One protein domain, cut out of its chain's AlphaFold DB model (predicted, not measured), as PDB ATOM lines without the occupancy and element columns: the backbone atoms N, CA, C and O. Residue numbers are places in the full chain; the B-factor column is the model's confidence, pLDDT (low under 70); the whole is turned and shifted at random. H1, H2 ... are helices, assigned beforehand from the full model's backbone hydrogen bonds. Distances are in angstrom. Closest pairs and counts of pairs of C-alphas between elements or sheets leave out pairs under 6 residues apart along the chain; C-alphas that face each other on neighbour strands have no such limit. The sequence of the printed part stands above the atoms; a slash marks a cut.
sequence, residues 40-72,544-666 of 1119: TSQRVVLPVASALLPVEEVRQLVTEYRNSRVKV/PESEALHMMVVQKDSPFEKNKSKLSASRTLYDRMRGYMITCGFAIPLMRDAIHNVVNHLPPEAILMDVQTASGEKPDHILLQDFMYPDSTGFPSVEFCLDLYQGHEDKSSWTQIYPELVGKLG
ATOM      1  N   THR A  40     -12.424  17.225 -47.232       73.75
ATOM      2  CA  THR A  40     -12.798  18.121 -48.341       73.75
ATOM      3  C   THR A  40     -14.165  17.800 -48.944       73.75
ATOM      4  O   THR A  40     -14.601  18.481 -49.867       73.75
ATOM      5  N   SER A  41     -14.843  16.773 -48.429       82.75
ATOM      6  CA  SER A  41     -16.103  16.277 -48.982       82.75
ATOM      7  C   SER A  41     -17.300  16.756 -48.176       82.75
ATOM      8  O   SER A  41     -17.230  16.885 -46.954       82.75
ATOM      9  N   GLN A  42     -18.429  16.966 -48.854       87.94
ATOM     10  CA  GLN A  42     -19.670  17.330 -48.182       87.94
ATOM     11  C   GLN A  42     -20.127  16.205 -47.240       87.94
ATOM     12  O   GLN A  42     -20.336  15.066 -47.666       87.94
ATOM     13  N   ARG A  43     -20.309  16.545 -45.958       92.31
ATOM     14  CA  ARG A  43     -20.970  15.691 -44.966       92.31
ATOM     15  C   ARG A  43     -22.443  16.072 -44.872       92.31
ATOM     16  O   ARG A  43     -22.767  17.239 -44.665       92.31
ATOM     17  N   VAL A  44     -23.327  15.087 -44.970       94.00
ATOM     18  CA  VAL A  44     -24.746  15.254 -44.646       94.00
ATOM     19  C   VAL A  44     -24.892  15.264 -43.126       94.00
ATOM     20  O   VAL A  44     -24.546  14.289 -42.458       94.00
ATOM     21  N   VAL A  45     -25.382  16.378 -42.583       94.50
ATOM     22  CA  VAL A  45     -25.683  16.526 -41.153       94.50
ATOM     23  C   VAL A  45     -27.118  16.075 -40.916       94.50
ATOM     24  O   VAL A  45     -28.046  16.582 -41.546       94.50
ATOM     25  N   LEU A  46     -27.301  15.111 -40.019       95.81
ATOM     26  CA  LEU A  46     -28.620  14.615 -39.641       95.81
ATOM     27  C   LEU A  46     -29.324  15.637 -38.728       95.81
ATOM     28  O   LEU A  46     -28.664  16.237 -37.876       95.81
ATOM     29  N   PRO A  47     -30.643  15.848 -38.871       94.19
ATOM     30  CA  PRO A  47     -31.361  16.876 -38.122       94.19
ATOM     31  C   PRO A  47     -31.487  16.520 -36.635       94.19
ATOM     32  O   PRO A  47     -31.859  15.397 -36.302       94.19
ATOM     33  N   VAL A  48     -31.242  17.488 -35.749       95.19
ATOM     34  CA  VAL A  48     -31.464  17.377 -34.296       95.19
ATOM     35  C   VAL A  48     -32.411  18.503 -33.889       95.19
ATOM     36  O   VAL A  48     -32.068  19.672 -34.053       95.19
ATOM     37  N   ALA A  49     -33.622  18.165 -33.438       92.88
ATOM     38  CA  ALA A  49     -34.638  19.159 -33.077       92.88
ATOM     39  C   ALA A  49     -34.527  19.608 -31.611       92.88
ATOM     40  O   ALA A  49     -34.881  20.737 -31.273       92.88
ATOM     41  N   SER A  50     -34.039  18.720 -30.748       91.00
ATOM     42  CA  SER A  50     -33.816  18.972 -29.328       91.00
ATOM     43  C   SER A  50     -32.746  20.043 -29.099       91.00
ATOM     44  O   SER A  50     -31.734  20.095 -29.798       91.00
ATOM     45  N   ALA A  51     -32.955  20.891 -28.089       90.69
ATOM     46  CA  ALA A  51     -31.962  21.878 -27.682       90.69
ATOM     47  C   ALA A  51     -30.765  21.177 -27.024       90.69
ATOM     48  O   ALA A  51     -30.937  20.432 -26.063       90.69
ATOM     49  N   LEU A  52     -29.562  21.431 -27.542       95.00
ATOM     50  CA  LEU A  52     -28.338  20.835 -27.013       95.00
ATOM     51  C   LEU A  52     -27.896  21.547 -25.733       95.00
ATOM     52  O   LEU A  52     -27.844  22.780 -25.685       95.00
ATOM     53  N   LEU A  53     -27.535  20.771 -24.714       94.44
ATOM     54  CA  LEU A  53     -26.973  21.314 -23.482       94.44
ATOM     55  C   LEU A  53     -25.562  21.893 -23.689       94.44
ATOM     56  O   LEU A  53     -24.792  21.392 -24.514       94.44
ATOM     57  N   PRO A  54     -25.165  22.913 -22.905       94.00
ATOM     58  CA  PRO A  54     -23.803  23.436 -22.922       94.00
ATOM     59  C   PRO A  54     -22.755  22.387 -22.526       94.00
ATOM     60  O   PRO A  54     -22.959  21.582 -21.617       94.00
ATOM     61  N   VAL A  55     -21.564  22.474 -23.129       91.62
ATOM     62  CA  VAL A  55     -20.444  21.534 -22.912       91.62
ATOM     63  C   VAL A  55     -20.088  21.346 -21.430       91.62
ATOM     64  O   VAL A  55     -19.743  20.237 -21.018       91.62
ATOM     65  N   GLU A  56     -20.156  22.400 -20.612       93.31
ATOM     66  CA  GLU A  56     -19.824  22.289 -19.185       93.31
ATOM     67  C   GLU A  56     -20.870  21.499 -18.388       93.31
ATOM     68  O   GLU A  56     -20.496  20.728 -17.505       93.31
ATOM     69  N   GLU A  57     -22.155  21.610 -18.730       95.12
ATOM     70  CA  GLU A  57     -23.214  20.800 -18.112       95.12
ATOM     71  C   GLU A  57     -23.061  19.326 -18.502       95.12
ATOM     72  O   GLU A  57     -23.079  18.439 -17.649       95.12
ATOM     73  N   VAL A  58     -22.774  19.054 -19.777       95.06
ATOM     74  CA  VAL A  58     -22.513  17.697 -20.282       95.06
ATOM     75  C   VAL A  58     -21.312  17.068 -19.574       95.06
ATOM     76  O   VAL A  58     -21.355  15.906 -19.168       95.06
ATOM     77  N   ARG A  59     -20.229  17.828 -19.363       94.94
ATOM     78  CA  ARG A  59     -19.057  17.356 -18.604       94.94
ATOM     79  C   ARG A  59     -19.396  17.018 -17.157       94.94
ATOM     80  O   ARG A  59     -18.857  16.033 -16.639       94.94
ATOM     81  N   GLN A  60     -20.261  17.800 -16.510       96.50
ATOM     82  CA  GLN A  60     -20.742  17.500 -15.160       96.50
ATOM     83  C   GLN A  60     -21.532  16.190 -15.153       96.50
ATOM     84  O   GLN A  60     -21.175  15.286 -14.398       96.50
ATOM     85  N   LEU A  61     -22.489  16.027 -16.071       96.75
ATOM     86  CA  LEU A  61     -23.294  14.807 -16.206       96.75
ATOM     87  C   LEU A  61     -22.440  13.563 -16.486       96.75
ATOM     88  O   LEU A  61     -22.622  12.528 -15.852       96.75
ATOM     89  N   VAL A  62     -21.454  13.647 -17.381       96.12
ATOM     90  CA  VAL A  62     -20.535  12.529 -17.674       96.12
ATOM     91  C   VAL A  62     -19.669  12.181 -16.459       96.12
ATOM     92  O   VAL A  62     -19.378  11.007 -16.206       96.12
ATOM     93  N   THR A  63     -19.250  13.188 -15.691       95.88
ATOM     94  CA  THR A  63     -18.475  12.987 -14.459       95.88
ATOM     95  C   THR A  63     -19.328  12.325 -13.382       95.88
ATOM     96  O   THR A  63     -18.893  11.354 -12.761       95.88
ATOM     97  N   GLU A  64     -20.561  12.785 -13.201       96.19
ATOM     98  CA  GLU A  64     -21.525  12.181 -12.288       96.19
ATOM     99  C   GLU A  64     -21.876  10.750 -12.706       96.19
ATOM    100  O   GLU A  64     -21.855   9.838 -11.876       96.19
ATOM    101  N   TYR A  65     -22.071  10.506 -14.005       94.25
ATOM    102  CA  TYR A  65     -22.298   9.174 -14.556       94.25
ATOM    103  C   TYR A  65     -21.147   8.226 -14.207       94.25
ATOM    104  O   TYR A  65     -21.381   7.085 -13.804       94.25
ATOM    105  N   ARG A  66     -19.899   8.695 -14.361       93.19
ATOM    106  CA  ARG A  66     -18.682   7.932 -14.050       93.19
ATOM    107  C   ARG A  66     -18.582   7.597 -12.563       93.19
ATOM    108  O   ARG A  66     -18.200   6.473 -12.239       93.19
ATOM    109  N   ASN A  67     -18.931   8.543 -11.693       91.81
ATOM    110  CA  ASN A  67     -18.865   8.386 -10.239       91.81
ATOM    111  C   ASN A  67     -19.990   7.496  -9.683       91.81
ATOM    112  O   ASN A  67     -19.796   6.839  -8.665       91.81
ATOM    113  N   SER A  68     -21.136   7.443 -10.363       90.12
ATOM    114  CA  SER A  68     -22.309   6.634  -9.993       90.12
ATOM    115  C   SER A  68     -22.322   5.230 -10.615       90.12
ATOM    116  O   SER A  68     -23.322   4.519 -10.520       90.12
ATOM    117  N   ARG A  69     -21.239   4.798 -11.281       89.12
ATOM    118  CA  ARG A  69     -21.197   3.476 -11.921       89.12
ATOM    119  C   ARG A  69     -21.351   2.356 -10.897       89.12
ATOM    120  O   ARG A  69     -20.641   2.288  -9.896       89.12
ATOM    121  N   VAL A  70     -22.251   1.431 -11.209       88.62
ATOM    122  CA  VAL A  70     -22.488   0.241 -10.396       88.62
ATOM    123  C   VAL A  70     -21.326  -0.731 -10.582       88.62
ATOM    124  O   VAL A  70     -21.090  -1.241 -11.680       88.62
ATOM    125  N   LYS A  71     -20.613  -1.008  -9.490       91.88
ATOM    126  CA  LYS A  71     -19.611  -2.070  -9.425       91.88
ATOM    127  C   LYS A  71     -20.270  -3.345  -8.911       91.88
ATOM    128  O   LYS A  71     -20.758  -3.371  -7.784       91.88
ATOM    129  N   VAL A  72     -20.271  -4.392  -9.729       94.12
ATOM    130  CA  VAL A  72     -20.906  -5.672  -9.395       94.12
ATOM    131  C   VAL A  72     -19.888  -6.601  -8.742       94.12
ATOM    132  O   VAL A  72     -18.741  -6.694  -9.193       94.12
ATOM    133  N   PRO A 544     -41.225   2.506 -24.486       94.06
ATOM    134  CA  PRO A 544     -41.225   3.694 -23.641       94.06
ATOM    135  C   PRO A 544     -39.913   4.480 -23.754       94.06
ATOM    136  O   PRO A 544     -38.828   3.896 -23.796       94.06
ATOM    137  N   GLU A 545     -40.005   5.809 -23.754       91.94
ATOM    138  CA  GLU A 545     -38.855   6.702 -23.954       91.94
ATOM    139  C   GLU A 545     -37.736   6.484 -22.918       91.94
ATOM    140  O   GLU A 545     -36.559   6.432 -23.274       91.94
ATOM    141  N   SER A 546     -38.091   6.259 -21.648       90.00
ATOM    142  CA  SER A 546     -37.125   5.953 -20.582       90.00
ATOM    143  C   SER A 546     -36.328   4.673 -20.858       90.00
ATOM    144  O   SER A 546     -35.130   4.596 -20.584       90.00
ATOM    145  N   GLU A 547     -36.954   3.665 -21.465       91.69
ATOM    146  CA  GLU A 547     -36.272   2.429 -21.845       91.69
ATOM    147  C   GLU A 547     -35.395   2.592 -23.081       91.69
ATOM    148  O   GLU A 547     -34.315   2.000 -23.142       91.69
ATOM    149  N   ALA A 548     -35.813   3.427 -24.033       91.50
ATOM    150  CA  ALA A 548     -34.992   3.787 -25.182       91.50
ATOM    151  C   ALA A 548     -33.673   4.437 -24.737       91.50
ATOM    152  O   ALA A 548     -32.598   4.023 -25.180       91.50
ATOM    153  N   LEU A 549     -33.731   5.371 -23.781       89.50
ATOM    154  CA  LEU A 549     -32.534   5.962 -23.178       89.50
ATOM    155  C   LEU A 549     -31.691   4.924 -22.432       89.50
ATOM    156  O   LEU A 549     -30.477   4.861 -22.642       89.50
ATOM    157  N   HIS A 550     -32.312   4.049 -21.632       89.44
ATOM    158  CA  HIS A 550     -31.599   2.948 -20.976       89.44
ATOM    159  C   HIS A 550     -30.845   2.060 -21.979       89.44
ATOM    160  O   HIS A 550     -29.717   1.648 -21.702       89.44
ATOM    161  N   MET A 551     -31.408   1.777 -23.159       90.44
ATOM    162  CA  MET A 551     -30.706   1.017 -24.203       90.44
ATOM    163  C   MET A 551     -29.451   1.742 -24.705       90.44
ATOM    164  O   MET A 551     -28.439   1.086 -24.976       90.44
ATOM    165  N   MET A 552     -29.486   3.074 -24.798       92.00
ATOM    166  CA  MET A 552     -28.343   3.884 -25.227       92.00
ATOM    167  C   MET A 552     -27.234   3.943 -24.173       92.00
ATOM    168  O   MET A 552     -26.060   3.861 -24.537       92.00
ATOM    169  N   VAL A 553     -27.587   4.029 -22.884       92.81
ATOM    170  CA  VAL A 553     -26.620   4.202 -21.781       92.81
ATOM    171  C   VAL A 553     -26.250   2.912 -21.042       92.81
ATOM    172  O   VAL A 553     -25.352   2.933 -20.208       92.81
ATOM    173  N   VAL A 554     -26.896   1.777 -21.328       92.56
ATOM    174  CA  VAL A 554     -26.534   0.448 -20.800       92.56
ATOM    175  C   VAL A 554     -26.158  -0.462 -21.971       92.56
ATOM    176  O   VAL A 554     -26.897  -1.357 -22.392       92.56
ATOM    177  N   GLN A 555     -24.998  -0.189 -22.558       91.88
ATOM    178  CA  GLN A 555     -24.499  -0.884 -23.744       91.88
ATOM    179  C   GLN A 555     -23.964  -2.283 -23.394       91.88
ATOM    180  O   GLN A 555     -23.496  -2.514 -22.279       91.88
ATOM    181  N   LYS A 556     -24.045  -3.233 -24.338       90.06
ATOM    182  CA  LYS A 556     -23.607  -4.633 -24.152       90.06
ATOM    183  C   LYS A 556     -22.087  -4.805 -24.315       90.06
ATOM    184  O   LYS A 556     -21.622  -5.745 -24.952       90.06
ATOM    185  N   ASP A 557     -21.312  -3.884 -23.755       88.88
ATOM    186  CA  ASP A 557     -19.852  -3.912 -23.826       88.88
ATOM    187  C   ASP A 557     -19.283  -4.685 -22.630       88.88
ATOM    188  O   ASP A 557     -19.636  -4.431 -21.479       88.88
ATOM    189  N   SER A 558     -18.422  -5.671 -22.896       85.81
ATOM    190  CA  SER A 558     -17.929  -6.568 -21.848       85.81
ATOM    191  C   SER A 558     -17.077  -5.816 -20.817       85.81
ATOM    192  O   SER A 558     -16.116  -5.147 -21.201       85.81
ATOM    193  N   PRO A 559     -17.324  -5.984 -19.501       85.19
ATOM    194  CA  PRO A 559     -16.484  -5.389 -18.458       85.19
ATOM    195  C   PRO A 559     -15.087  -6.029 -18.370       85.19
ATOM    196  O   PRO A 559     -14.231  -5.560 -17.620       85.19
ATOM    197  N   PHE A 560     -14.845  -7.117 -19.107       83.81
ATOM    198  CA  PHE A 560     -13.587  -7.865 -19.088       83.81
ATOM    199  C   PHE A 560     -12.738  -7.648 -20.341       83.81
ATOM    200  O   PHE A 560     -11.586  -8.087 -20.377       83.81
ATOM    201  N   GLU A 561     -13.285  -6.979 -21.355       78.69
ATOM    202  CA  GLU A 561     -12.577  -6.698 -22.594       78.69
ATOM    203  C   GLU A 561     -11.532  -5.605 -22.360       78.69
ATOM    204  O   GLU A 561     -11.822  -4.510 -21.877       78.69
ATOM    205  N   LYS A 562     -10.276  -5.923 -22.677       58.75
ATOM    206  CA  LYS A 562      -9.147  -5.004 -22.553       58.75
ATOM    207  C   LYS A 562      -8.614  -4.787 -23.960       58.75
ATOM    208  O   LYS A 562      -8.216  -5.760 -24.589       58.75
ATOM    209  N   ASN A 563      -8.571  -3.530 -24.410       59.12
ATOM    210  CA  ASN A 563      -7.897  -3.067 -25.637       59.12
ATOM    211  C   ASN A 563      -8.733  -3.004 -26.937       59.12
ATOM    212  O   ASN A 563      -8.264  -3.427 -27.990       59.12
ATOM    213  N   LYS A 564      -9.917  -2.377 -26.920       72.19
ATOM    214  CA  LYS A 564     -10.540  -1.882 -28.165       72.19
ATOM    215  C   LYS A 564      -9.877  -0.576 -28.618       72.19
ATOM    216  O   LYS A 564      -9.711   0.344 -27.817       72.19
ATOM    217  N   SER A 565      -9.501  -0.483 -29.895       82.75
ATOM    218  CA  SER A 565      -8.981   0.767 -30.465       82.75
ATOM    219  C   SER A 565     -10.075   1.841 -30.498       82.75
ATOM    220  O   SER A 565     -11.261   1.526 -30.610       82.75
ATOM    221  N   LYS A 566      -9.692   3.127 -30.435       85.56
ATOM    222  CA  LYS A 566     -10.653   4.246 -30.505       85.56
ATOM    223  C   LYS A 566     -11.511   4.172 -31.773       85.56
ATOM    224  O   LYS A 566     -12.717   4.366 -31.697       85.56
ATOM    225  N   LEU A 567     -10.901   3.834 -32.911       86.19
ATOM    226  CA  LEU A 567     -11.614   3.690 -34.177       86.19
ATOM    227  C   LEU A 567     -12.602   2.518 -34.160       86.19
ATOM    228  O   LEU A 567     -13.743   2.689 -34.575       86.19
ATOM    229  N   SER A 568     -12.196   1.352 -33.649       86.69
ATOM    230  CA  SER A 568     -13.090   0.193 -33.512       86.69
ATOM    231  C   SER A 568     -14.285   0.520 -32.611       86.69
ATOM    232  O   SER A 568     -15.420   0.192 -32.953       86.69
ATOM    233  N   ALA A 569     -14.059   1.251 -31.514       90.38
ATOM    234  CA  ALA A 569     -15.131   1.746 -30.656       90.38
ATOM    235  C   ALA A 569     -16.058   2.728 -31.400       90.38
ATOM    236  O   ALA A 569     -17.274   2.579 -31.338       90.38
ATOM    237  N   SER A 570     -15.515   3.683 -32.162       93.44
ATOM    238  CA  SER A 570     -16.318   4.595 -32.994       93.44
ATOM    239  C   SER A 570     -17.123   3.859 -34.072       93.44
ATOM    240  O   SER A 570     -18.280   4.210 -34.300       93.44
ATOM    241  N   ARG A 571     -16.567   2.814 -34.700       93.56
ATOM    242  CA  ARG A 571     -17.298   1.979 -35.664       93.56
ATOM    243  C   ARG A 571     -18.416   1.181 -34.997       93.56
ATOM    244  O   ARG A 571     -19.539   1.189 -35.487       93.56
ATOM    245  N   THR A 572     -18.122   0.557 -33.858       92.69
ATOM    246  CA  THR A 572     -19.119  -0.165 -33.049       92.69
ATOM    247  C   THR A 572     -20.270   0.768 -32.668       92.69
ATOM    248  O   THR A 572     -21.439   0.404 -32.766       92.69
ATOM    249  N   LEU A 573     -19.949   2.003 -32.266       95.31
ATOM    250  CA  LEU A 573     -20.939   3.023 -31.945       95.31
ATOM    251  C   LEU A 573     -21.801   3.380 -33.165       95.31
ATOM    252  O   LEU A 573     -23.019   3.453 -33.032       95.31
ATOM    253  N   TYR A 574     -21.198   3.542 -34.347       96.31
ATOM    254  CA  TYR A 574     -21.931   3.791 -35.590       96.31
ATOM    255  C   TYR A 574     -22.937   2.678 -35.901       96.31
ATOM    256  O   TYR A 574     -24.124   2.950 -36.079       96.31
ATOM    257  N   ASP A 575     -22.488   1.421 -35.904       94.56
ATOM    258  CA  ASP A 575     -23.342   0.262 -36.186       94.56
ATOM    259  C   ASP A 575     -24.479   0.123 -35.171       94.56
ATOM    260  O   ASP A 575     -25.638  -0.065 -35.543       94.56
ATOM    261  N   ARG A 576     -24.181   0.350 -33.891       94.56
ATOM    262  CA  ARG A 576     -25.174   0.359 -32.815       94.56
ATOM    263  C   ARG A 576     -26.232   1.446 -33.007       94.56
ATOM    264  O   ARG A 576     -27.416   1.166 -32.833       94.56
ATOM    265  N   MET A 577     -25.831   2.657 -33.398       96.69
ATOM    266  CA  MET A 577     -26.762   3.752 -33.695       96.69
ATOM    267  C   MET A 577     -27.661   3.423 -34.895       96.69
ATOM    268  O   MET A 577     -28.870   3.650 -34.828       96.69
ATOM    269  N   ARG A 578     -27.112   2.808 -35.954       95.38
ATOM    270  CA  ARG A 578     -27.910   2.298 -37.087       95.38
ATOM    271  C   ARG A 578     -28.903   1.227 -36.634       95.38
ATOM    272  O   ARG A 578     -30.054   1.234 -37.063       95.38
ATOM    273  N   GLY A 579     -28.478   0.313 -35.762       94.12
ATOM    274  CA  GLY A 579     -29.324  -0.743 -35.205       94.12
ATOM    275  C   GLY A 579     -30.481  -0.195 -34.372       94.12
ATOM    276  O   GLY A 579     -31.632  -0.578 -34.582       94.12
ATOM    277  N   TYR A 580     -30.196   0.747 -33.471       95.25
ATOM    278  CA  TYR A 580     -31.209   1.416 -32.654       95.25
ATOM    279  C   TYR A 580     -32.202   2.214 -33.497       95.25
ATOM    280  O   TYR A 580     -33.408   2.112 -33.259       95.25
ATOM    281  N   MET A 581     -31.716   2.932 -34.514       95.88
ATOM    282  CA  MET A 581     -32.564   3.708 -35.414       95.88
ATOM    283  C   MET A 581     -33.611   2.828 -36.101       95.88
ATOM    284  O   MET A 581     -34.784   3.160 -36.023       95.88
ATOM    285  N   ILE A 582     -33.219   1.687 -36.687       93.00
ATOM    286  CA  ILE A 582     -34.149   0.783 -37.397       93.00
ATOM    287  C   ILE A 582     -35.066   0.011 -36.439       93.00
ATOM    288  O   ILE A 582     -36.207  -0.295 -36.784       93.00
ATOM    289  N   THR A 583     -34.588  -0.326 -35.240       93.06
ATOM    290  CA  THR A 583     -35.365  -1.146 -34.295       93.06
ATOM    291  C   THR A 583     -36.577  -0.391 -33.748       93.06
ATOM    292  O   THR A 583     -37.670  -0.944 -33.715       93.06
ATOM    293  N   CYS A 584     -36.393   0.861 -33.323       94.44
ATOM    294  CA  CYS A 584     -37.478   1.709 -32.804       94.44
ATOM    295  C   CYS A 584     -37.129   3.205 -32.748       94.44
ATOM    296  O   CYS A 584     -38.022   4.025 -32.543       94.44
ATOM    297  N   GLY A 585     -35.855   3.585 -32.911       95.62
ATOM    298  CA  GLY A 585     -35.396   4.964 -32.730       95.62
ATOM    299  C   GLY A 585     -36.109   5.962 -33.636       95.62
ATOM    300  O   GLY A 585     -36.448   7.048 -33.184       95.62
ATOM    301  N   PHE A 586     -36.446   5.575 -34.870       95.38
ATOM    302  CA  PHE A 586     -37.193   6.433 -35.797       95.38
ATOM    303  C   PHE A 586     -38.568   6.885 -35.266       95.38
ATOM    304  O   PHE A 586     -39.028   7.971 -35.625       95.38
ATOM    305  N   ALA A 587     -39.202   6.079 -34.404       95.38
ATOM    306  CA  ALA A 587     -40.513   6.343 -33.814       95.38
ATOM    307  C   ALA A 587     -40.444   7.128 -32.487       95.38
ATOM    308  O   ALA A 587     -41.483   7.541 -31.977       95.38
ATOM    309  N   ILE A 588     -39.245   7.340 -31.926       96.31
ATOM    310  CA  ILE A 588     -39.032   7.961 -30.610       96.31
ATOM    311  C   ILE A 588     -38.185   9.231 -30.793       96.31
ATOM    312  O   ILE A 588     -36.963   9.127 -30.923       96.31
ATOM    313  N   PRO A 589     -38.792  10.436 -30.797       95.38
ATOM    314  CA  PRO A 589     -38.098  11.682 -31.135       95.38
ATOM    315  C   PRO A 589     -36.816  11.943 -30.339       95.38
ATOM    316  O   PRO A 589     -35.793  12.249 -30.945       95.38
ATOM    317  N   LEU A 590     -36.835  11.754 -29.015       95.38
ATOM    318  CA  LEU A 590     -35.661  11.978 -28.166       95.38
ATOM    319  C   LEU A 590     -34.504  11.026 -28.514       95.38
ATOM    320  O   LEU A 590     -33.353  11.443 -28.635       95.38
ATOM    321  N   MET A 591     -34.814   9.741 -28.718       96.25
ATOM    322  CA  MET A 591     -33.821   8.736 -29.100       96.25
ATOM    323  C   MET A 591     -33.258   9.025 -30.493       96.25
ATOM    324  O   MET A 591     -32.049   8.940 -30.691       96.25
ATOM    325  N   ARG A 592     -34.118   9.392 -31.451       97.50
ATOM    326  CA  ARG A 592     -33.719   9.793 -32.805       97.50
ATOM    327  C   ARG A 592     -32.746  10.966 -32.773       97.50
ATOM    328  O   ARG A 592     -31.700  10.894 -33.407       97.50
ATOM    329  N   ASP A 593     -33.067  12.008 -32.016       97.62
ATOM    330  CA  ASP A 593     -32.232  13.201 -31.891       97.62
ATOM    331  C   ASP A 593     -30.874  12.869 -31.253       97.62
ATOM    332  O   ASP A 593     -29.838  13.292 -31.764       97.62
ATOM    333  N   ALA A 594     -30.852  12.036 -30.208       97.44
ATOM    334  CA  ALA A 594     -29.611  11.564 -29.593       97.44
ATOM    335  C   ALA A 594     -28.774  10.705 -30.560       97.44
ATOM    336  O   ALA A 594     -27.560  10.880 -30.658       97.44
ATOM    337  N   ILE A 595     -29.413   9.808 -31.319       97.94
ATOM    338  CA  ILE A 595     -28.769   8.999 -32.362       97.94
ATOM    339  C   ILE A 595     -28.155   9.900 -33.442       97.94
ATOM    340  O   ILE A 595     -26.985   9.732 -33.792       97.94
ATOM    341  N   HIS A 596     -28.921  10.857 -33.965       98.06
ATOM    342  CA  HIS A 596     -28.450  11.801 -34.975       98.06
ATOM    343  C   HIS A 596     -27.283  12.635 -34.442       98.06
ATOM    344  O   HIS A 596     -26.276  12.771 -35.138       98.06
ATOM    345  N   ASN A 597     -27.368  13.118 -33.197       97.75
ATOM    346  CA  ASN A 597     -26.294  13.877 -32.565       97.75
ATOM    347  C   ASN A 597     -25.004  13.052 -32.459       97.75
ATOM    348  O   ASN A 597     -23.947  13.506 -32.893       97.75
ATOM    349  N   VAL A 598     -25.087  11.802 -31.987       97.81
ATOM    350  CA  VAL A 598     -23.939  10.879 -31.951       97.81
ATOM    351  C   VAL A 598     -23.345  10.695 -33.348       97.81
ATOM    352  O   VAL A 598     -22.137  10.833 -33.539       97.81
ATOM    353  N   VAL A 599     -24.181  10.403 -34.348       97.62
ATOM    354  CA  VAL A 599     -23.720  10.130 -35.716       97.62
ATOM    355  C   VAL A 599     -23.075  11.355 -36.348       97.62
ATOM    356  O   VAL A 599     -22.087  11.204 -37.062       97.62
ATOM    357  N   ASN A 600     -23.560  12.562 -36.061       96.56
ATOM    358  CA  ASN A 600     -22.968  13.812 -36.539       96.56
ATOM    359  C   ASN A 600     -21.556  14.057 -35.979       96.56
ATOM    360  O   ASN A 600     -20.726  14.627 -36.684       96.56
ATOM    361  N   HIS A 601     -21.261  13.569 -34.772       95.50
ATOM    362  CA  HIS A 601     -19.959  13.721 -34.111       95.50
ATOM    363  C   HIS A 601     -18.956  12.599 -34.421       95.50
ATOM    364  O   HIS A 601     -17.766  12.723 -34.121       95.50
ATOM    365  N   LEU A 602     -19.397  11.502 -35.043       95.75
ATOM    366  CA  LEU A 602     -18.501  10.400 -35.387       95.75
ATOM    367  C   LEU A 602     -17.454  10.806 -36.436       95.75
ATOM    368  O   LEU A 602     -17.783  11.514 -37.399       95.75
ATOM    369  N   PRO A 603     -16.207  10.318 -36.307       92.62
ATOM    370  CA  PRO A 603     -15.161  10.626 -37.266       92.62
ATOM    371  C   PRO A 603     -15.448   9.974 -38.635       92.62
ATOM    372  O   PRO A 603     -15.981   8.859 -38.678       92.62
ATOM    373  N   PRO A 604     -15.095  10.635 -39.757       89.81
ATOM    374  CA  PRO A 604     -15.374  10.128 -41.101       89.81
ATOM    375  C   PRO A 604     -14.822   8.723 -41.357       89.81
ATOM    376  O   PRO A 604     -15.489   7.896 -41.979       89.81
ATOM    377  N   GLU A 605     -13.624   8.433 -40.850       88.50
ATOM    378  CA  GLU A 605     -12.959   7.146 -41.023       88.50
ATOM    379  C   GLU A 605     -13.753   5.982 -40.424       88.50
ATOM    380  O   GLU A 605     -13.776   4.910 -41.018       88.50
ATOM    381  N   ALA A 606     -14.489   6.184 -39.325       91.19
ATOM    382  CA  ALA A 606     -15.332   5.138 -38.743       91.19
ATOM    383  C   ALA A 606     -16.548   4.804 -39.627       91.19
ATOM    384  O   ALA A 606     -17.042   3.675 -39.622       91.19
ATOM    385  N   ILE A 607     -17.035   5.786 -40.388       92.25
ATOM    386  CA  ILE A 607     -18.197   5.642 -41.271       92.25
ATOM    387  C   ILE A 607     -17.773   5.014 -42.605       92.25
ATOM    388  O   ILE A 607     -18.438   4.105 -43.095       92.25
ATOM    389  N   LEU A 608     -16.657   5.475 -43.176       87.75
ATOM    390  CA  LEU A 608     -16.213   5.141 -44.534       87.75
ATOM    391  C   LEU A 608     -15.289   3.913 -44.630       87.75
ATOM    392  O   LEU A 608     -15.146   3.359 -45.729       87.75
ATOM    393  N   MET A 609     -14.666   3.492 -43.520       83.94
ATOM    394  CA  MET A 609     -13.762   2.335 -43.496       83.94
ATOM    395  C   MET A 609     -14.407   1.076 -44.075       83.94
ATOM    396  O   MET A 609     -15.627   0.879 -44.034       83.94
ATOM    397  N   ASP A 610     -13.556   0.209 -44.611       79.81
ATOM    398  CA  ASP A 610     -13.958  -1.160 -44.883       79.81
ATOM    399  C   ASP A 610     -14.204  -1.916 -43.572       79.81
ATOM    400  O   ASP A 610     -13.552  -1.666 -42.554       79.81
ATOM    401  N   VAL A 611     -15.167  -2.827 -43.589       80.19
ATOM    402  CA  VAL A 611     -15.636  -3.553 -42.404       80.19
ATOM    403  C   VAL A 611     -15.637  -5.047 -42.681       80.19
ATOM    404  O   VAL A 611     -15.914  -5.482 -43.793       80.19
ATOM    405  N   GLN A 612     -15.352  -5.844 -41.649       69.44
ATOM    406  CA  GLN A 612     -15.266  -7.304 -41.772       69.44
ATOM    407  C   GLN A 612     -16.600  -7.934 -42.200       69.44
ATOM    408  O   GLN A 612     -16.621  -8.887 -42.972       69.44
ATOM    409  N   THR A 613     -17.719  -7.372 -41.740       68.62
ATOM    410  CA  THR A 613     -19.053  -7.691 -42.258       68.62
ATOM    411  C   THR A 613     -19.356  -6.732 -43.399       68.62
ATOM    412  O   THR A 613     -19.398  -5.534 -43.148       68.62
ATOM    413  N   ALA A 614     -19.616  -7.224 -44.614       67.62
ATOM    414  CA  ALA A 614     -19.721  -6.407 -45.836       67.62
ATOM    415  C   ALA A 614     -20.606  -5.141 -45.720       67.62
ATOM    416  O   ALA A 614     -20.332  -4.129 -46.362       67.62
ATOM    417  N   SER A 615     -21.647  -5.169 -44.880       79.94
ATOM    418  CA  SER A 615     -22.567  -4.049 -44.637       79.94
ATOM    419  C   SER A 615     -22.496  -3.464 -43.207       79.94
ATOM    420  O   SER A 615     -23.316  -2.628 -42.823       79.94
ATOM    421  N   GLY A 616     -21.526  -3.889 -42.394       83.06
ATOM    422  CA  GLY A 616     -21.398  -3.592 -40.959       83.06
ATOM    423  C   GLY A 616     -22.179  -4.547 -40.046       83.06
ATOM    424  O   GLY A 616     -22.882  -5.440 -40.523       83.06
ATOM    425  N   GLU A 617     -22.034  -4.384 -38.726       84.75
ATOM    426  CA  GLU A 617     -22.714  -5.230 -37.730       84.75
ATOM    427  C   GLU A 617     -24.231  -5.011 -37.743       84.75
ATOM    428  O   GLU A 617     -24.682  -3.876 -37.637       84.75
ATOM    429  N   LYS A 618     -25.012  -6.096 -37.855       85.44
ATOM    430  CA  LYS A 618     -26.487  -6.090 -37.903       85.44
ATOM    431  C   LYS A 618     -27.136  -5.521 -36.625       85.44
ATOM    432  O   LYS A 618     -26.526  -5.588 -35.557       85.44
ATOM    433  N   PRO A 619     -28.407  -5.066 -36.687       85.19
ATOM    434  CA  PRO A 619     -29.178  -4.744 -35.488       85.19
ATOM    435  C   PRO A 619     -29.267  -5.941 -34.529       85.19
ATOM    436  O   PRO A 619     -29.653  -7.040 -34.922       85.19
ATOM    437  N   ASP A 620     -28.975  -5.713 -33.250       79.12
ATOM    438  CA  ASP A 620     -29.090  -6.718 -32.186       79.12
ATOM    439  C   ASP A 620     -30.536  -6.790 -31.654       79.12
ATOM    440  O   ASP A 620     -30.820  -6.423 -30.510       79.12
ATOM    441  N   HIS A 621     -31.476  -7.196 -32.520       80.25
ATOM    442  CA  HIS A 621     -32.885  -7.374 -32.160       80.25
ATOM    443  C   HIS A 621     -33.549  -8.550 -32.892       80.25
ATOM    444  O   HIS A 621     -33.403  -8.721 -34.100       80.25
ATOM    445  N   ILE A 622     -34.351  -9.331 -32.158       72.56
ATOM    446  CA  ILE A 622     -34.968 -10.585 -32.633       72.56
ATOM    447  C   ILE A 622     -35.935 -10.393 -33.810       72.56
ATOM    448  O   ILE A 622     -36.119 -11.287 -34.624       72.56
ATOM    449  N   LEU A 623     -36.512  -9.201 -33.937       74.88
ATOM    450  CA  LEU A 623     -37.493  -8.868 -34.975       74.88
ATOM    451  C   LEU A 623     -36.878  -8.664 -36.368       74.88
ATOM    452  O   LEU A 623     -37.621  -8.576 -37.345       74.88
ATOM    453  N   LEU A 624     -35.547  -8.559 -36.458       79.50
ATOM    454  CA  LEU A 624     -34.798  -8.188 -37.665       79.50
ATOM    455  C   LEU A 624     -33.670  -9.189 -37.984       79.50
ATOM    456  O   LEU A 624     -32.664  -8.807 -38.576       79.50
ATOM    457  N   GLN A 625     -33.807 -10.461 -37.592       68.12
ATOM    458  CA  GLN A 625     -32.740 -11.472 -37.717       68.12
ATOM    459  C   GLN A 625     -32.167 -11.605 -39.145       68.12
ATOM    460  O   GLN A 625     -30.945 -11.684 -39.322       68.12
ATOM    461  N   ASP A 626     -33.025 -11.532 -40.163       69.56
ATOM    462  CA  ASP A 626     -32.625 -11.657 -41.571       69.56
ATOM    463  C   ASP A 626     -32.301 -10.320 -42.251       69.56
ATOM    464  O   ASP A 626     -31.943 -10.282 -43.429       69.56
ATOM    465  N   PHE A 627     -32.378  -9.202 -41.526       83.25
ATOM    466  CA  PHE A 627     -32.093  -7.896 -42.100       83.25
ATOM    467  C   PHE A 627     -30.594  -7.721 -42.392       83.25
ATOM    468  O   PHE A 627     -29.724  -8.057 -41.583       83.25
ATOM    469  N   MET A 628     -30.303  -7.144 -43.556       83.38
ATOM    470  CA  MET A 628     -28.977  -6.704 -43.984       83.38
ATOM    471  C   MET A 628     -29.055  -5.226 -44.347       83.38
ATOM    472  O   MET A 628     -29.996  -4.799 -45.021       83.38
ATOM    473  N   TYR A 629     -28.057  -4.449 -43.930       87.56
ATOM    474  CA  TYR A 629     -27.948  -3.071 -44.397       87.56
ATOM    475  C   TYR A 629     -27.627  -3.042 -45.897       87.56
ATOM    476  O   TYR A 629     -26.884  -3.908 -46.363       87.56
ATOM    477  N   PRO A 630     -28.122  -2.038 -46.646       87.31
ATOM    478  CA  PRO A 630     -27.734  -1.841 -48.041       87.31
ATOM    479  C   PRO A 630     -26.215  -1.708 -48.230       87.31
ATOM    480  O   PRO A 630     -25.666  -2.250 -49.185       87.31
ATOM    481  N   ASP A 631     -25.532  -1.021 -47.307       86.69
ATOM    482  CA  ASP A 631     -24.075  -0.876 -47.283       86.69
ATOM    483  C   ASP A 631     -23.537  -0.558 -45.867       86.69
ATOM    484  O   ASP A 631     -24.280  -0.458 -44.882       86.69
ATOM    485  N   SER A 632     -22.213  -0.403 -45.757       88.81
ATOM    486  CA  SER A 632     -21.528  -0.090 -44.500       88.81
ATOM    487  C   SER A 632     -21.403   1.405 -44.175       88.81
ATOM    488  O   SER A 632     -21.019   1.716 -43.043       88.81
ATOM    489  N   THR A 633     -21.693   2.308 -45.121       89.69
ATOM    490  CA  THR A 633     -21.346   3.746 -45.059       89.69
ATOM    491  C   THR A 633     -22.543   4.676 -44.899       89.69
ATOM    492  O   THR A 633     -22.385   5.827 -44.488       89.69
ATOM    493  N   GLY A 634     -23.730   4.209 -45.269       91.44
ATOM    494  CA  GLY A 634     -24.966   4.954 -45.170       91.44
ATOM    495  C   GLY A 634     -25.716   4.690 -43.870       91.44
ATOM    496  O   GLY A 634     -25.414   3.780 -43.085       91.44
ATOM    497  N   PHE A 635     -26.709   5.543 -43.652       95.19
ATOM    498  CA  PHE A 635     -27.484   5.641 -42.433       95.19
ATOM    499  C   PHE A 635     -28.993   5.533 -42.732       95.19
ATOM    500  O   PHE A 635     -29.469   6.134 -43.700       95.19
ATOM    501  N   PRO A 636     -29.761   4.789 -41.915       94.06
ATOM    502  CA  PRO A 636     -31.204   4.650 -42.089       94.06
ATOM    503  C   PRO A 636     -31.938   5.966 -41.793       94.06
ATOM    504  O   PRO A 636     -31.892   6.477 -40.675       94.06
ATOM    505  N   SER A 637     -32.644   6.493 -42.790       94.12
ATOM    506  CA  SER A 637     -33.581   7.608 -42.628       94.12
ATOM    507  C   SER A 637     -34.880   7.153 -41.948       94.12
ATOM    508  O   SER A 637     -35.139   5.950 -41.815       94.12
ATOM    509  N   VAL A 638     -35.715   8.103 -41.512       93.88
ATOM    510  CA  VAL A 638     -37.038   7.783 -40.944       93.88
ATOM    511  C   VAL A 638     -37.909   7.116 -42.008       93.88
ATOM    512  O   VAL A 638     -38.552   6.107 -41.737       93.88
ATOM    513  N   GLU A 639     -37.861   7.634 -43.230       92.88
ATOM    514  CA  GLU A 639     -38.585   7.146 -44.396       92.88
ATOM    515  C   GLU A 639     -38.163   5.715 -44.749       92.88
ATOM    516  O   GLU A 639     -39.018   4.848 -44.936       92.88
ATOM    517  N   PHE A 640     -36.854   5.428 -44.735       92.38
ATOM    518  CA  PHE A 640     -36.338   4.076 -44.955       92.38
ATOM    519  C   PHE A 640     -36.860   3.098 -43.896       92.38
ATOM    520  O   PHE A 640     -37.232   1.968 -44.217       92.38
ATOM    521  N   CYS A 641     -36.902   3.523 -42.627       92.94
ATOM    522  CA  CYS A 641     -37.439   2.698 -41.548       92.94
ATOM    523  C   CYS A 641     -38.941   2.442 -41.737       92.94
ATOM    524  O   CYS A 641     -39.381   1.306 -41.593       92.94
ATOM    525  N   LEU A 642     -39.728   3.459 -42.101       93.50
ATOM    526  CA  LEU A 642     -41.163   3.303 -42.358       93.50
ATOM    527  C   LEU A 642     -41.430   2.339 -43.525       93.50
ATOM    528  O   LEU A 642     -42.239   1.423 -43.378       93.50
ATOM    529  N   ASP A 643     -40.697   2.466 -44.634       91.06
ATOM    530  CA  ASP A 643     -40.828   1.557 -45.781       91.06
ATOM    531  C   ASP A 643     -40.445   0.111 -45.429       91.06
ATOM    532  O   ASP A 643     -41.121  -0.830 -45.855       91.06
ATOM    533  N   LEU A 644     -39.407  -0.080 -44.600       89.75
ATOM    534  CA  LEU A 644     -39.009  -1.403 -44.108       89.75
ATOM    535  C   LEU A 644     -40.160  -2.111 -43.380       89.75
ATOM    536  O   LEU A 644     -40.332  -3.321 -43.542       89.75
ATOM    537  N   TYR A 645     -40.944  -1.384 -42.582       91.56
ATOM    538  CA  TYR A 645     -42.077  -1.956 -41.852       91.56
ATOM    539  C   TYR A 645     -43.363  -2.025 -42.683       91.56
ATOM    540  O   TYR A 645     -44.189  -2.894 -42.406       91.56
ATOM    541  N   GLN A 646     -43.531  -1.193 -43.717       88.88
ATOM    542  CA  GLN A 646     -44.686  -1.264 -44.624       88.88
ATOM    543  C   GLN A 646     -44.623  -2.495 -45.538       88.88
ATOM    544  O   GLN A 646     -45.632  -3.179 -45.706       88.88
ATOM    545  N   GLY A 647     -43.433  -2.825 -46.053       73.75
ATOM    546  CA  GLY A 647     -43.201  -4.012 -46.881       73.75
ATOM    547  C   GLY A 647     -43.401  -3.834 -48.386       73.75
ATOM    548  O   GLY A 647     -43.664  -4.821 -49.068       73.75
ATOM    549  N   HIS A 648     -43.257  -2.614 -48.913       67.44
ATOM    550  CA  HIS A 648     -43.146  -2.391 -50.361       67.44
ATOM    551  C   HIS A 648     -41.722  -2.662 -50.876       67.44
ATOM    552  O   HIS A 648     -40.743  -2.493 -50.148       67.44
ATOM    553  N   GLU A 649     -41.612  -3.053 -52.150       58.75
ATOM    554  CA  GLU A 649     -40.325  -3.273 -52.831       58.75
ATOM    555  C   GLU A 649     -39.543  -1.964 -53.046       58.75
ATOM    556  O   GLU A 649     -38.315  -1.952 -52.933       58.75
ATOM    557  N   ASP A 650     -40.248  -0.847 -53.258       56.16
ATOM    558  CA  ASP A 650     -39.663   0.484 -53.442       56.16
ATOM    559  C   ASP A 650     -39.258   1.112 -52.100       56.16
ATOM    560  O   ASP A 650     -39.991   1.906 -51.498       56.16
ATOM    561  N   LYS A 651     -38.062   0.754 -51.626       61.84
ATOM    562  CA  LYS A 651     -37.460   1.339 -50.421       61.84
ATOM    563  C   LYS A 651     -36.942   2.753 -50.718       61.84
ATOM    564  O   LYS A 651     -36.137   2.941 -51.628       61.84
ATOM    565  N   SER A 652     -37.393   3.739 -49.940       64.31
ATOM    566  CA  SER A 652     -36.934   5.135 -49.979       64.31
ATOM    567  C   SER A 652     -35.461   5.312 -49.581       64.31
ATOM    568  O   SER A 652     -34.717   4.361 -49.330       64.31
ATOM    569  N   SER A 653     -35.020   6.574 -49.583       72.31
ATOM    570  CA  SER A 653     -33.628   7.004 -49.520       72.31
ATOM    571  C   SER A 653     -32.877   6.485 -48.293       72.31
ATOM    572  O   SER A 653     -33.069   6.948 -47.166       72.31
ATOM    573  N   TRP A 654     -31.943   5.578 -48.552       88.50
ATOM    574  CA  TRP A 654     -30.803   5.289 -47.693       88.50
ATOM    575  C   TRP A 654     -29.856   6.503 -47.685       88.50
ATOM    576  O   TRP A 654     -29.341   6.896 -48.737       88.50
ATOM    577  N   THR A 655     -29.651   7.140 -46.528       91.50
ATOM    578  CA  THR A 655     -28.894   8.399 -46.450       91.50
ATOM    579  C   THR A 655     -27.400   8.122 -46.479       91.50
ATOM    580  O   THR A 655     -26.827   7.629 -45.508       91.50
ATOM    581  N   GLN A 656     -26.730   8.496 -47.566       91.69
ATOM    582  CA  GLN A 656     -25.270   8.497 -47.595       91.69
ATOM    583  C   GLN A 656     -24.740   9.698 -46.813       91.69
ATOM    584  O   GLN A 656     -24.988  10.837 -47.198       91.69
ATOM    585  N   ILE A 657     -23.989   9.454 -45.734       92.81
ATOM    586  CA  ILE A 657     -23.407  10.535 -44.915       92.81
ATOM    587  C   ILE A 657     -22.359  11.330 -45.708       92.81
ATOM    588  O   ILE A 657     -22.228  12.537 -45.530       92.81
ATOM    589  N   TYR A 658     -21.652  10.662 -46.622       90.81
ATOM    590  CA  TYR A 658     -20.671  11.258 -47.530       90.81
ATOM    591  C   TYR A 658     -21.013  10.896 -48.984       90.81
ATOM    592  O   TYR A 658     -20.344  10.047 -49.581       90.81
ATOM    593  N   PRO A 659     -22.064  11.495 -49.572       87.88
ATOM    594  CA  PRO A 659     -22.622  11.061 -50.854       87.88
ATOM    595  C   PRO A 659     -21.600  11.125 -51.998       87.88
ATOM    596  O   PRO A 659     -21.555  10.234 -52.844       87.88
ATOM    597  N   GLU A 660     -20.716  12.124 -51.987       81.81
ATOM    598  CA  GLU A 660     -19.670  12.268 -53.002       81.81
ATOM    599  C   GLU A 660     -18.590  11.178 -52.942       81.81
ATOM    600  O   GLU A 660     -17.931  10.906 -53.947       81.81
ATOM    601  N   LEU A 661     -18.383  10.555 -51.777       75.94
ATOM    602  CA  LEU A 661     -17.284   9.615 -51.554       75.94
ATOM    603  C   LEU A 661     -17.659   8.162 -51.767       75.94
ATOM    604  O   LEU A 661     -16.791   7.372 -52.125       75.94
ATOM    605  N   VAL A 662     -18.937   7.820 -51.644       66.50
ATOM    606  CA  VAL A 662     -19.443   6.472 -51.946       66.50
ATOM    607  C   VAL A 662     -19.149   6.121 -53.408       66.50
ATOM    608  O   VAL A 662     -18.657   5.037 -53.711       66.50
ATOM    609  N   GLY A 663     -19.356   7.095 -54.304       58.16
ATOM    610  CA  GLY A 663     -18.958   7.024 -55.706       58.16
ATOM    611  C   GLY A 663     -17.448   7.147 -55.900       58.16
ATOM    612  O   GLY A 663     -16.872   6.284 -56.540       58.16
ATOM    613  N   LYS A 664     -16.766   8.164 -55.351       59.47
ATOM    614  CA  LYS A 664     -15.321   8.395 -55.597       59.47
ATOM    615  C   LYS A 664     -14.401   7.287 -55.049       59.47
ATOM    616  O   LYS A 664     -13.366   7.016 -55.650       59.47
ATOM    617  N   LEU A 665     -14.787   6.592 -53.976       57.28
ATOM    618  CA  LEU A 665     -14.083   5.400 -53.476       57.28
ATOM    619  C   LEU A 665     -14.359   4.144 -54.341       57.28
ATOM    620  O   LEU A 665     -13.632   3.159 -54.224       57.28
ATOM    621  N   GLY A 666     -15.360   4.186 -55.238       52.09
ATOM    622  CA  GLY A 666     -15.729   3.116 -56.183       52.09
ATOM    623  C   GLY A 666     -15.574   3.432 -57.691       52.09
ATOM    624  O   GLY A 666     -15.577   2.509 -58.513       52.09
TER     625      GLY A 666
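AT A GLANCE: This is residues 40 to 72 and 544 to 666 of the 1119 residues of the protein "VP1 protein" of Fopius arisanus (UniProt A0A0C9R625). A hairpin of two helices, H3 and H4, makes the core, with H2 beside H4 and short H5 packed on residues 567 to 574 of H3. Long unnamed stretches, with H6 and H7, form the side away from H2, while the opening stretch passes over H4 and leads to H1, which sticks out with residues 53 to 64 and 66 to 72. The 156 printed residues hold seven named helices, H1 to H7 in chain order, and no named strand; the class is all helix, though only 73 residues are in named elements, under half. The whole is compact, with a radius of gyration of the C-alphas of 16.4 A and spans of 48 by 36 by 34 A.

HOW THE PARTS SIT: H3, residues 566 to 583, is the longest helix. With residues 574 to 581 alone it touches H4, residues 589 to 601; the closest C-alphas, of Met 577 and Ile 595, are 5.8 A apart. The two form a helical hairpin, running opposite ways at a shallow tilt of 27 degrees. H5, residues 604 to 608, touches H3, the closest C-alphas being Arg 571 and Ala 606, 4.8 A apart. H2, residues 545 to 553, touches residues 590 to 591 of H4 alone, closest at the C-alphas of Ala 548 and Met 591, 6.4 A, the same way at a shallow tilt of 25 degrees. H6, residues 638 to 646, is close to H3 but not clearly touching, with the C-alphas of Ile 582 and Cys 641 closest, 5.6 A apart. H1, residues 55 to 67, and H7, residues 659 to 664, touch no helix. Residues 634 to 635 pair with residues 655 to 656, antiparallel. Every O i to N i+4 pair is within hydrogen-bond range in H1 to H6, but 1 of 2 in H7.

IN THESE COORDINATES: H3 measures 25.6 A from C-alpha 566 at (-10.653, 4.246, -30.505) to C-alpha 583 at (-35.365, -1.146, -34.295). H4 measures 18.5 A, H1 18.3 A, H2 12.7 A, H6 12.4 A, H7 9.1 A and H5 6.1 A. H1 begins at C-alpha 55, (-20.444, 21.534, -22.912), and H7 ends at C-alpha 664, (-15.321, 8.395, -55.597).

THE WHOLE: The C-alphas of Asn 67 and Glu 649, the two farthest apart, are 49.1 A apart. Residues 73 to 543 are not printed, and C-alphas 72 and 544 are 26.5 A apart across the cut. The links H2 to H3, H5 to H6 and H6 to H7 are long. The printed part has a mean pLDDT of 87.4; residues 562 to 563, 612 to 614, 625 to 626, 648 to 652 and 662 to 666 are under 70.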